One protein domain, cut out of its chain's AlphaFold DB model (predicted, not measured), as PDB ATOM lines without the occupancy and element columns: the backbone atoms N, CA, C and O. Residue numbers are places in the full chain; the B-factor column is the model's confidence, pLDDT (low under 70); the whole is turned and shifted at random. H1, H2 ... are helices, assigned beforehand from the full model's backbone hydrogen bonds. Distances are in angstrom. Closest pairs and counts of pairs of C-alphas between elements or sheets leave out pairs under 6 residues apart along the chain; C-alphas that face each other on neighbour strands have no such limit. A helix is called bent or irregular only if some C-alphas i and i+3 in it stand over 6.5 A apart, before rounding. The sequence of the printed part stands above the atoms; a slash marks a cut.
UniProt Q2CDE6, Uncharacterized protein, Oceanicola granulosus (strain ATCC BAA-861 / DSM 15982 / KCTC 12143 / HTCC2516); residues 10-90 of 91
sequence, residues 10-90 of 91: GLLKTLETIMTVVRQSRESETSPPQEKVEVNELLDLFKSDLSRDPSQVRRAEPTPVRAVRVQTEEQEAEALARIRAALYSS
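AT A GLANCE: This is residues 10 to 90 of the 91 residues of an uncharacterized protein of Oceanicola granulosus (strain ATCC BAA-861 / DSM 15982 / KCTC 12143 / HTCC2516) (UniProt Q2CDE6). The model is a wide-open U of three separate helices: the long helix H3 is one arm, H1 is the other, slanted arm, and the short helix H2 makes the crossbar at the closed end, with loose links at both corners. The space between the arms is empty, and no helix packs on another. The printed part has 81 residues with three named helices in the order H1, H2, H3 and no named strand; 55 residues are in helices, and the class is all helix. The whole is extended, with a radius of gyration of the C-alphas of 23.4 A, and its C-alphas span 65 by 43 by 21 A, an outline that is only just flat.

HOW THE PARTS SIT: The longest helix is H3, residues 65 to 88, which touches no helix. H2, residues 39 to 50, is apart from H3, with no C-alpha of the one within 8 A of the other. H1, residues 10 to 28, is apart from H2 by the same test. H1 and H3 are apart as well. Residues 10 to 90 stand free, of which 10 to 28 belong to H1, 39 to 50 to H2 and 65 to 88 to H3: each of their C-alphas is more than 10 A from any C-alpha 8 or more residues away along the chain. In H1, H2 and H3 every O i to N i+4 pair is within hydrogen-bond range, and no helix is bent.

IN THESE COORDINATES: H3 has 24 residues and measures 35.1 A from first to last C-alpha, from C-alpha 65 at (38.065, 16.095, 43.950) to C-alpha 88 at (48.480, 19.508, 77.296), with z rising from end to end. H2 has 12 residues, Val 39 to Leu 50, and measures 16.6 A; its C-alpha 39 is at (41.793, 24.088, 16.291). H1 has 19 residues, Gly 10 to Ser 28, and measures 27.1 A, beginning with C-alpha 10 at (55.104, 43.488, 54.835); its z falls to 34.065 at C-alpha 28.

THE WHOLE: The two C-alphas farthest apart are those of Asn 40 and Ser 90, at 67.3 A, while the first and last printed C-alphas, of Gly 10 and Ser 90, are 37.2 A apart. The link from H2 to H3, residues 51 to 64, is long with 14 residues, and its C-alphas lie 12 to 29 A from the mean of the C-alphas. The link from H1 to H2 has 10 residues and is short. The printed part has no cut. The mean pLDDT of the printed part is 71.9, and 35 residues are under 70: residues 25 to 37, of which 25 to 28 belong to H1, residues 51 to 71, of which 65 to 71 belong to H3, and residue 90.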
ATOM      1  N   GLY A  10      55.914  44.627  55.273       83.88
ATOM      2  CA  GLY A  10      55.104  43.488  54.835       83.88
ATOM      3  C   GLY A  10      54.814  43.508  53.333       83.88
ATOM      4  O   GLY A  10      54.987  42.488  52.671       83.88
ATOM      5  N   LEU A  11      54.458  44.674  52.782       83.88
ATOM      6  CA  LEU A  11      54.199  44.829  51.348       83.88
ATOM      7  C   LEU A  11      55.457  44.578  50.507       83.88
ATOM      8  O   LEU A  11      55.376  43.945  49.458       83.88
ATOM      9  N   LEU A  12      56.628  45.007  50.988       86.00
ATOM     10  CA  LEU A  12      57.901  44.733  50.313       86.00
ATOM     11  C   LEU A  12      58.171  43.226  50.198       86.00
ATOM     12  O   LEU A  12      58.405  42.738  49.096       86.00
ATOM     13  N   LYS A  13      58.017  42.471  51.294       88.31
ATOM     14  CA  LYS A  13      58.191  41.008  51.285       88.31
ATOM     15  C   LYS A  13      57.211  40.299  50.353       88.31
ATOM     16  O   LYS A  13      57.583  39.347  49.668       88.31
ATOM     17  N   THR A  14      55.955  40.751  50.307       87.88
ATOM     18  CA  THR A  14      54.970  40.172  49.382       87.88
ATOM     19  C   THR A  14      55.334  40.440  47.928       87.88
ATOM     20  O   THR A  14      55.220  39.538  47.104       87.88
ATOM     21  N   LEU A  15      55.828  41.641  47.609       87.88
ATOM     22  CA  LEU A  15      56.264  41.977  46.256       87.88
ATOM     23  C   LEU A  15      57.488  41.158  45.839       87.88
ATOM     24  O   LEU A  15      57.497  40.617  44.737       87.88
ATOM     25  N   GLU A  16      58.474  41.000  46.725       88.19
ATOM     26  CA  GLU A  16      59.638  40.135  46.497       88.19
ATOM     27  C   GLU A  16      59.209  38.688  46.218       88.19
ATOM     28  O   GLU A  16      59.644  38.091  45.234       88.19
ATOM     29  N   THR A  17      58.276  38.159  47.016       90.06
ATOM     30  CA  THR A  17      57.743  36.798  46.842       90.06
ATOM     31  C   THR A  17      57.039  36.636  45.492       90.06
ATOM     32  O   THR A  17      57.296  35.675  44.768       90.06
ATOM     33  N   ILE A  18      56.183  37.595  45.118       88.81
ATOM     34  CA  ILE A  18      55.483  37.590  43.825       88.81
ATOM     35  C   ILE A  18      56.491  37.607  42.671       88.81
ATOM     36  O   ILE A  18      56.347  36.841  41.719       88.81
ATOM     37  N   MET A  19      57.533  38.437  42.755       86.25
ATOM     38  CA  MET A  19      58.574  38.506  41.727       86.25
ATOM     39  C   MET A  19      59.317  37.173  41.568       86.25
ATOM     40  O   MET A  19      59.582  36.759  40.436       86.25
ATOM     41  N   THR A  20      59.613  36.476  42.668       84.94
ATOM     42  CA  THR A  20      60.248  35.151  42.628       84.94
ATOM     43  C   THR A  20      59.353  34.112  41.955       84.94
ATOM     44  O   THR A  20      59.826  33.405  41.066       84.94
ATOM     45  N   VAL A  21      58.061  34.059  42.300       82.25
ATOM     46  CA  VAL A  21      57.110  33.107  41.694       82.25
ATOM     47  C   VAL A  21      56.947  33.361  40.198       82.25
ATOM     48  O   VAL A  21      56.989  32.423  39.409       82.25
ATOM     49  N   VAL A  22      56.816  34.623  39.775       80.81
ATOM     50  CA  VAL A  22      56.695  34.967  38.346       80.81
ATOM     51  C   VAL A  22      57.946  34.556  37.571       80.81
ATOM     52  O   VAL A  22      57.844  34.033  36.461       80.81
ATOM     53  N   ARG A  23      59.133  34.767  38.147       78.31
ATOM     54  CA  ARG A  23      60.391  34.359  37.520       78.31
ATOM     55  C   ARG A  23      60.491  32.838  37.395       78.31
ATOM     56  O   ARG A  23      60.790  32.353  36.311       78.31
ATOM     57  N   GLN A  24      60.165  32.103  38.456       74.69
ATOM     58  CA  GLN A  24      60.140  30.638  38.441       74.69
ATOM     59  C   GLN A  24      59.098  30.089  37.461       74.69
ATOM     60  O   GLN A  24      59.378  29.132  36.748       74.69
ATOM     61  N   SER A  25      57.925  30.719  37.360       66.31
ATOM     62  CA  SER A  25      56.889  30.352  36.386       66.31
ATOM     63  C   SER A  25      57.391  30.500  34.950       66.31
ATOM     64  O   SER A  25      57.217  29.592  34.147       66.31
ATOM     65  N   ARG A  26      58.073  31.609  34.631       67.50
ATOM     66  CA  ARG A  26      58.663  31.829  33.298       67.50
ATOM     67  C   ARG A  26      59.789  30.852  32.980       67.50
ATOM     68  O   ARG A  26      59.929  30.427  31.842       67.50
ATOM     69  N   GLU A  27      60.597  30.503  33.977       63.12
ATOM     70  CA  GLU A  27      61.648  29.495  33.821       63.12
ATOM     71  C   GLU A  27      61.031  28.090  33.627       63.12
ATOM     72  O   GLU A  27      61.541  27.304  32.833       63.12
ATOM     73  N   SER A  28      59.874  27.806  34.235       58.97
ATOM     74  CA  SER A  28      59.120  26.548  34.065       58.97
ATOM     75  C   SER A  28      58.461  26.402  32.681       58.97
ATOM     76  O   SER A  28      58.308  25.288  32.178       58.97
ATOM     77  N   GLU A  29      58.119  27.519  32.031       57.62
ATOM     78  CA  GLU A  29      57.570  27.565  30.663       57.62
ATOM     79  C   GLU A  29      58.618  27.309  29.558       57.62
ATOM     80  O   GLU A  29      58.273  27.297  28.382       57.62
ATOM     81  N   THR A  30      59.893  27.064  29.900       54.88
ATOM     82  CA  THR A  30      60.927  26.650  28.920       54.88
ATOM     83  C   THR A  30      60.949  25.144  28.630       54.88
ATOM     84  O   THR A  30      61.837  24.650  27.933       54.88
ATOM     85  N   SER A  31      59.950  24.403  29.110       58.03
ATOM     86  CA  SER A  31      59.602  23.105  28.528       58.03
ATOM     87  C   SER A  31      59.113  23.326  27.082       58.03
ATOM     88  O   SER A  31      58.499  24.358  26.808       58.03
ATOM     89  N   PRO A  32      59.443  22.439  26.115       54.12
ATOM     90  CA  PRO A  32      59.103  22.657  24.707       54.12
ATOM     91  C   PRO A  32      57.603  22.946  24.575       54.12
ATOM     92  O   PRO A  32      56.831  22.387  25.360       54.12
ATOM     93  N   PRO A  33      57.180  23.805  23.624       55.12
ATOM     94  CA  PRO A  33      55.773  24.137  23.480       55.12
ATOM     95  C   PRO A  33      55.006  22.827  23.353       55.12
ATOM     96  O   PRO A  33      55.286  22.039  22.445       55.12
ATOM     97  N   GLN A  34      54.090  22.582  24.296       60.47
ATOM     98  CA  GLN A  34      53.086  21.540  24.134       60.47
ATOM     99  C   GLN A  34      52.506  21.724  22.735       60.47
ATOM    100  O   GLN A  34      52.245  22.865  22.337       60.47
ATOM    101  N   GLU A  35      52.467  20.629  21.973       60.25
ATOM    102  CA  GLU A  35      52.067  20.593  20.569       60.25
ATOM    103  C   GLU A  35      50.960  21.605  20.304       60.25
ATOM    104  O   GLU A  35      50.010  21.718  21.080       60.25
ATOM    105  N   LYS A  36      51.106  22.381  19.227       61.44
ATOM    106  CA  LYS A  36      50.040  23.256  18.748       61.44
ATOM    107  C   LYS A  36      48.873  22.354  18.362       61.44
ATOM    108  O   LYS A  36      48.789  21.951  17.210       61.44
ATOM    109  N   VAL A  37      48.023  22.024  19.328       62.00
ATOM    110  CA  VAL A  37      46.790  21.287  19.093       62.00
ATOM    111  C   VAL A  37      46.005  22.145  18.120       62.00
ATOM    112  O   VAL A  37      45.637  23.286  18.423       62.00
ATOM    113  N   GLU A  38      45.869  21.650  16.897       72.06
ATOM    114  CA  GLU A  38      45.222  22.407  15.846       72.06
ATOM    115  C   GLU A  38      43.759  22.610  16.246       72.06
ATOM    116  O   GLU A  38      43.123  21.738  16.834       72.06
ATOM    117  N   VAL A  39      43.190  23.775  15.937       71.25
ATOM    118  CA  VAL A  39      41.793  24.088  16.291       71.25
ATOM    119  C   VAL A  39      40.829  23.007  15.777       71.25
ATOM    120  O   VAL A  39      39.821  22.715  16.415       71.25
ATOM    121  N   ASN A  40      41.173  22.362  14.661       73.06
ATOM    122  CA  ASN A  40      40.429  21.236  14.102       73.06
ATOM    123  C   ASN A  40      40.471  19.991  14.999       73.06
ATOM    124  O   ASN A  40      39.453  19.327  15.157       73.06
ATOM    125  N   GLU A  41      41.605  19.718  15.639       76.19
ATOM    126  CA  GLU A  41      41.779  18.595  16.559       76.19
ATOM    127  C   GLU A  41      40.964  18.801  17.846       76.19
ATOM    128  O   GLU A  41      40.283  17.885  18.307       76.19
ATOM    129  N   LEU A  42      40.912  20.034  18.366       76.75
ATOM    130  CA  LEU A  42      40.019  20.390  19.479       76.75
ATOM    131  C   LEU A  42      38.536  20.250  19.104       76.75
ATOM    132  O   LEU A  42      37.731  19.782  19.910       76.75
ATOM    133  N   LEU A  43      38.165  20.650  17.884       82.12
ATOM    134  CA  LEU A  43      36.793  20.515  17.394       82.12
ATOM    135  C   LEU A  43      36.394  19.052  17.213       82.12
ATOM    136  O   LEU A  43      35.255  18.692  17.513       82.12
ATOM    137  N   ASP A  44      37.307  18.207  16.751       82.38
ATOM    138  CA  ASP A  44      37.038  16.787  16.566       82.38
ATOM    139  C   ASP A  44      36.987  16.038  17.902       82.38
ATOM    140  O   ASP A  44      36.083  15.223  18.098       82.38
ATOM    141  N   LEU A  45      37.829  16.405  18.877       80.31
ATOM    142  CA  LEU A  45      37.686  15.955  20.265       80.31
ATOM    143  C   LEU A  45      36.314  16.340  20.835       80.31
ATOM    144  O   LEU A  45      35.623  15.489  21.393       80.31
ATOM    145  N   PHE A  46      35.860  17.579  20.624       81.19
ATOM    146  CA  PHE A  46      34.561  18.035  21.123       81.19
ATOM    147  C   PHE A  46      33.380  17.310  20.462       81.19
ATOM    148  O   PHE A  46      32.447  16.880  21.138       81.19
ATOM    149  N   LYS A  47      33.425  17.104  19.139       84.19
ATOM    150  CA  LYS A  47      32.412  16.306  18.429       84.19
ATOM    151  C   LYS A  47      32.398  14.858  18.904       84.19
ATOM    152  O   LYS A  47      31.318  14.283  19.035       84.19
ATOM    153  N   SER A  48      33.569  14.272  19.160       78.25
ATOM    154  CA  SER A  48      33.681  12.903  19.673       78.25
ATOM    155  C   SER A  48      33.077  12.759  21.072       78.25
ATOM    156  O   SER A  48      32.458  11.741  21.366       78.25
ATOM    157  N   ASP A  49      33.173  13.798  21.904       70.44
ATOM    158  CA  ASP A  49      32.567  13.812  23.237       70.44
ATOM    159  C   ASP A  49      31.047  14.035  23.176       70.44
ATOM    160  O   ASP A  49      30.293  13.380  23.886       70.44
ATOM    161  N   LEU A  50      30.563  14.868  22.249       73.06
ATOM    162  CA  LEU A  50      29.122  15.062  22.018       73.06
ATOM    163  C   LEU A  50      28.420  13.831  21.432       73.06
ATOM    164  O   LEU A  50      27.227  13.632  21.652       73.06
ATOM    165  N   SER A  51      29.142  13.030  20.648       68.88
ATOM    166  CA  SER A  51      28.622  11.795  20.050       68.88
ATOM    167  C   SER A  51      28.796  10.571  20.953       68.88
ATOM    168  O   SER A  51      28.253   9.506  20.644       68.88
ATOM    169  N   ARG A  52      29.466  10.715  22.105       64.81
ATOM    170  CA  ARG A  52      29.375   9.733  23.184       64.81
ATOM    171  C   ARG A  52      27.984   9.808  23.794       64.81
ATOM    172  O   ARG A  52      27.661  10.686  24.587       64.81
ATOM    173  N   ASP A  53      27.167   8.840  23.407       54.03
ATOM    174  CA  ASP A  53      25.903   8.515  24.050       54.03
ATOM    175  C   ASP A  53      26.079   8.526  25.590       54.03
ATOM    176  O   ASP A  53      26.930   7.793  26.114       54.03
ATOM    177  N   PRO A  54      25.317   9.342  26.348       56.78
ATOM    178  CA  PRO A  54      25.445   9.438  27.804       56.78
ATOM    179  C   PRO A  54      25.167   8.105  28.517       56.78
ATOM    180  O   PRO A  54      25.510   7.946  29.689       56.78
ATOM    181  N   SER A  55      24.590   7.118  27.823       53.69
ATOM    182  CA  SER A  55      24.430   5.757  28.336       53.69
ATOM    183  C   SER A  55      25.736   4.940  28.365       53.69
ATOM    184  O   SER A  55      25.811   3.956  29.108       53.69
ATOM    185  N   GLN A  56      26.781   5.360  27.636       51.25
ATOM    186  CA  GLN A  56      28.094   4.696  27.591       51.25
ATOM    187  C   GLN A  56      29.163   5.318  28.499       51.25
ATOM    188  O   GLN A  56      30.212   4.707  28.710       51.25
ATOM    189  N   VAL A  57      28.889   6.451  29.158       52.97
ATOM    190  CA  VAL A  57      29.723   6.971  30.263       52.97
ATOM    191  C   VAL A  57      29.424   6.193  31.556       52.97
ATOM    192  O   VAL A  57      29.137   6.733  32.617       52.97
ATOM    193  N   ARG A  58      29.469   4.864  31.472       54.31
ATOM    194  CA  ARG A  58      29.462   3.945  32.613       54.31
ATOM    195  C   ARG A  58      30.818   3.255  32.701       54.31
ATOM    196  O   ARG A  58      30.863   2.034  32.620       54.31
ATOM    197  N   ARG A  59      31.916   4.024  32.800       54.56
ATOM    198  CA  ARG A  59      33.240   3.552  33.289       54.56
ATOM    199  C   ARG A  59      34.355   4.608  33.316       54.56
ATOM    200  O   ARG A  59      35.526   4.267  33.210       54.56
ATOM    201  N   ALA A  60      34.029   5.878  33.513       54.47
ATOM    202  CA  ALA A  60      34.994   6.810  34.081       54.47
ATOM    203  C   ALA A  60      34.377   7.285  35.388       54.47
ATOM    204  O   ALA A  60      33.418   8.055  35.376       54.47
ATOM    205  N   GLU A  61      34.829   6.714  36.505       56.69
ATOM    206  CA  GLU A  61      34.438   7.221  37.814       56.69
ATOM    207  C   GLU A  61      34.745   8.722  37.850       56.69
ATOM    208  O   GLU A  61      35.851   9.121  37.474       56.69
ATOM    209  N   PRO A  62      33.792   9.577  38.252       54.12
ATOM    210  CA  PRO A  62      34.098  10.976  38.473       54.12
ATOM    211  C   PRO A  62      35.064  11.021  39.651       54.12
ATOM    212  O   PRO A  62      34.641  10.833  40.790       54.12
ATOM    213  N   THR A  63      36.359  11.221  39.392       61.25
ATOM    214  CA  THR A  63      37.367  11.354  40.445       61.25
ATOM    215  C   THR A  63      36.874  12.425  41.418       61.25
ATOM    216  O   THR A  63      36.740  13.592  41.031       61.25
ATOM    217  N   PRO A  64      36.531  12.069  42.665       51.25
ATOM    218  CA  PRO A  64      35.841  12.983  43.549       51.25
ATOM    219  C   PRO A  64      36.876  13.930  44.151       51.25
ATOM    220  O   PRO A  64      37.358  13.726  45.260       51.25
ATOM    221  N   VAL A  65      37.200  15.011  43.442       56.47
ATOM    222  CA  VAL A  65      38.065  16.095  43.950       56.47
ATOM    223  C   VAL A  65      37.541  16.624  45.296       56.47
ATOM    224  O   VAL A  65      38.308  17.044  46.159       56.47
ATOM    225  N   ARG A  66      36.224  16.528  45.521       54.16
ATOM    226  CA  ARG A  66      35.584  16.827  46.806       54.16
ATOM    227  C   ARG A  66      35.912  15.808  47.905       54.16
ATOM    228  O   ARG A  66      36.127  16.227  49.031       54.16
ATOM    229  N   ALA A  67      35.984  14.510  47.604       54.62
ATOM    230  CA  ALA A  67      36.337  13.502  48.608       54.62
ATOM    231  C   ALA A  67      37.819  13.584  48.998       54.62
ATOM    232  O   ALA A  67      38.143  13.392  50.163       54.62
ATOM    233  N   VAL A  68      38.700  13.956  48.060       55.06
ATOM    234  CA  VAL A  68      40.120  14.204  48.362       55.06
ATOM    235  C   VAL A  68      40.277  15.382  49.332       55.06
ATOM    236  O   VAL A  68      41.036  15.278  50.286       55.06
ATOM    237  N   ARG A  69      39.511  16.470  49.150       58.72
ATOM    238  CA  ARG A  69      39.534  17.623  50.073       58.72
ATOM    239  C   ARG A  69      38.964  17.307  51.459       58.72
ATOM    240  O   ARG A  69      39.517  17.752  52.457       58.72
ATOM    241  N   VAL A  70      37.895  16.513  51.532       60.34
ATOM    242  CA  VAL A  70      37.323  16.090  52.823       60.34
ATOM    243  C   VAL A  70      38.309  15.198  53.589       60.34
ATOM    244  O   VAL A  70      38.490  15.383  54.787       60.34
ATOM    245  N   GLN A  71      39.029  14.304  52.900       66.19
ATOM    246  CA  GLN A  71      40.059  13.473  53.534       66.19
ATOM    247  C   GLN A  71      41.232  14.292  54.087       66.19
ATOM    248  O   GLN A  71      41.746  13.965  55.154       66.19
ATOM    249  N   THR A  72      41.655  15.354  53.395       72.88
ATOM    250  CA  THR A  72      42.741  16.210  53.896       72.88
ATOM    251  C   THR A  72      42.324  17.001  55.134       72.88
ATOM    252  O   THR A  72      43.092  17.083  56.086       72.88
ATOM    253  N   GLU A  73      41.092  17.515  55.171       73.56
ATOM    254  CA  GLU A  73      40.579  18.268  56.325       73.56
ATOM    255  C   GLU A  73      40.433  17.380  57.576       73.56
ATOM    256  O   GLU A  73      40.795  17.790  58.681       73.56
ATOM    257  N   GLU A  74      39.965  16.138  57.412       79.00
ATOM    258  CA  GLU A  74      39.863  15.170  58.514       79.00
ATOM    259  C   GLU A  74      41.242  14.768  59.061       79.00
ATOM    260  O   GLU A  74      41.434  14.708  60.280       79.00
ATOM    261  N   GLN A  75      42.227  14.561  58.180       80.19
ATOM    262  CA  GLN A  75      43.602  14.242  58.579       80.19
ATOM    263  C   GLN A  75      44.273  15.400  59.331       80.19
ATOM    264  O   GLN A  75      44.965  15.177  60.329       80.19
ATOM    265  N   GLU A  76      44.051  16.641  58.894       82.69
ATOM    266  CA  GLU A  76      44.571  17.833  59.570       82.69
ATOM    267  C   GLU A  76      43.944  18.018  60.958       82.69
ATOM    268  O   GLU A  76      44.655  18.295  61.932       82.69
ATOM    269  N   ALA A  77      42.630  17.806  61.085       86.69
ATOM    270  CA  ALA A  77      41.933  17.886  62.365       86.69
ATOM    271  C   ALA A  77      42.458  16.847  63.373       86.69
ATOM    272  O   ALA A  77      42.683  17.173  64.546       86.69
ATOM    273  N   GLU A  78      42.713  15.616  62.925       88.81
ATOM    274  CA  GLU A  78      43.267  14.560  63.773       88.81
ATOM    275  C   GLU A  78      44.714  14.863  64.197       88.81
ATOM    276  O   GLU A  78      45.074  14.707  65.370       88.81
ATOM    277  N   ALA A  79      45.542  15.369  63.278       88.69
ATOM    278  CA  ALA A  79      46.910  15.779  63.579       88.69
ATOM    279  C   ALA A  79      46.948  16.895  64.637       88.69
ATOM    280  O   ALA A  79      47.702  16.810  65.612       88.69
ATOM    281  N   LEU A  80      46.084  17.906  64.505       90.44
ATOM    282  CA  LEU A  80      45.961  18.990  65.482       90.44
ATOM    283  C   LEU A  80      45.483  18.490  66.851       90.44
ATOM    284  O   LEU A  80      45.974  18.962  67.881       90.44
ATOM    285  N   ALA A  81      44.569  17.517  66.886       90.31
ATOM    286  CA  ALA A  81      44.113  16.902  68.130       90.31
ATOM    287  C   ALA A  81      45.248  16.155  68.850       90.31
ATOM    288  O   ALA A  81      45.419  16.322  70.061       90.31
ATOM    289  N   ARG A  82      46.079  15.402  68.114       89.50
ATOM    290  CA  ARG A  82      47.261  14.721  68.674       89.50
ATOM    291  C   ARG A  82      48.297  15.711  69.200       89.50
ATOM    292  O   ARG A  82      48.803  15.523  70.304       89.50
ATOM    293  N   ILE A  83      48.579  16.785  68.458       88.25
ATOM    294  CA  ILE A  83      49.504  17.843  68.895       88.25
ATOM    295  C   ILE A  83      48.984  18.507  70.174       88.25
ATOM    296  O   ILE A  83      49.733  18.670  71.136       88.25
ATOM    297  N   ARG A  84      47.687  18.838  70.232       89.69
ATOM    298  CA  ARG A  84      47.062  19.394  71.440       89.69
ATOM    299  C   ARG A  84      47.188  18.426  72.618       89.69
ATOM    300  O   ARG A  84      47.594  18.841  73.697       89.69
ATOM    301  N   ALA A  85      46.897  17.143  72.423       89.50
ATOM    302  CA  ALA A  85      47.053  16.147  73.476       89.50
ATOM    303  C   ALA A  85      48.510  16.061  73.963       89.50
ATOM    304  O   ALA A  85      48.744  16.085  75.164       89.50
ATOM    305  N   ALA A  86      49.499  16.050  73.070       85.75
ATOM    306  CA  ALA A  86      50.912  16.020  73.452       85.75
ATOM    307  C   ALA A  86      51.344  17.265  74.252       85.75
ATOM    308  O   ALA A  86      52.084  17.144  75.223       85.75
ATOM    309  N   LEU A  87      50.848  18.451  73.884       81.94
ATOM    310  CA  LEU A  87      51.180  19.710  74.561       81.94
ATOM    311  C   LEU A  87      50.491  19.878  75.921       81.94
ATOM    312  O   LEU A  87      51.033  20.544  76.800       81.94
ATOM    313  N   TYR A  88      49.296  19.309  76.094       85.88
ATOM    314  CA  TYR A  88      48.480  19.508  77.296       85.88
ATOM    315  C   TYR A  88      48.350  18.266  78.196       85.88
ATOM    316  O   TYR A  88      47.815  18.400  79.292       85.88
ATOM    317  N   SER A  89      48.841  17.087  77.789       71.94
ATOM    318  CA  SER A  89      48.820  15.859  78.612       71.94
ATOM    319  C   SER A  89      50.060  15.653  79.489       71.94
ATOM    320  O   SER A  89      50.045  14.762  80.329       71.94
ATOM    321  N   SER A  90      51.117  16.464  79.346       60.72
ATOM    322  CA  SER A  90      52.324  16.367  80.188       60.72
ATOM    323  C   SER A  90      52.245  17.196  81.486       60.72
ATOM    324  O   SER A  90      53.269  17.696  81.961       60.72
TER     325      SER A  90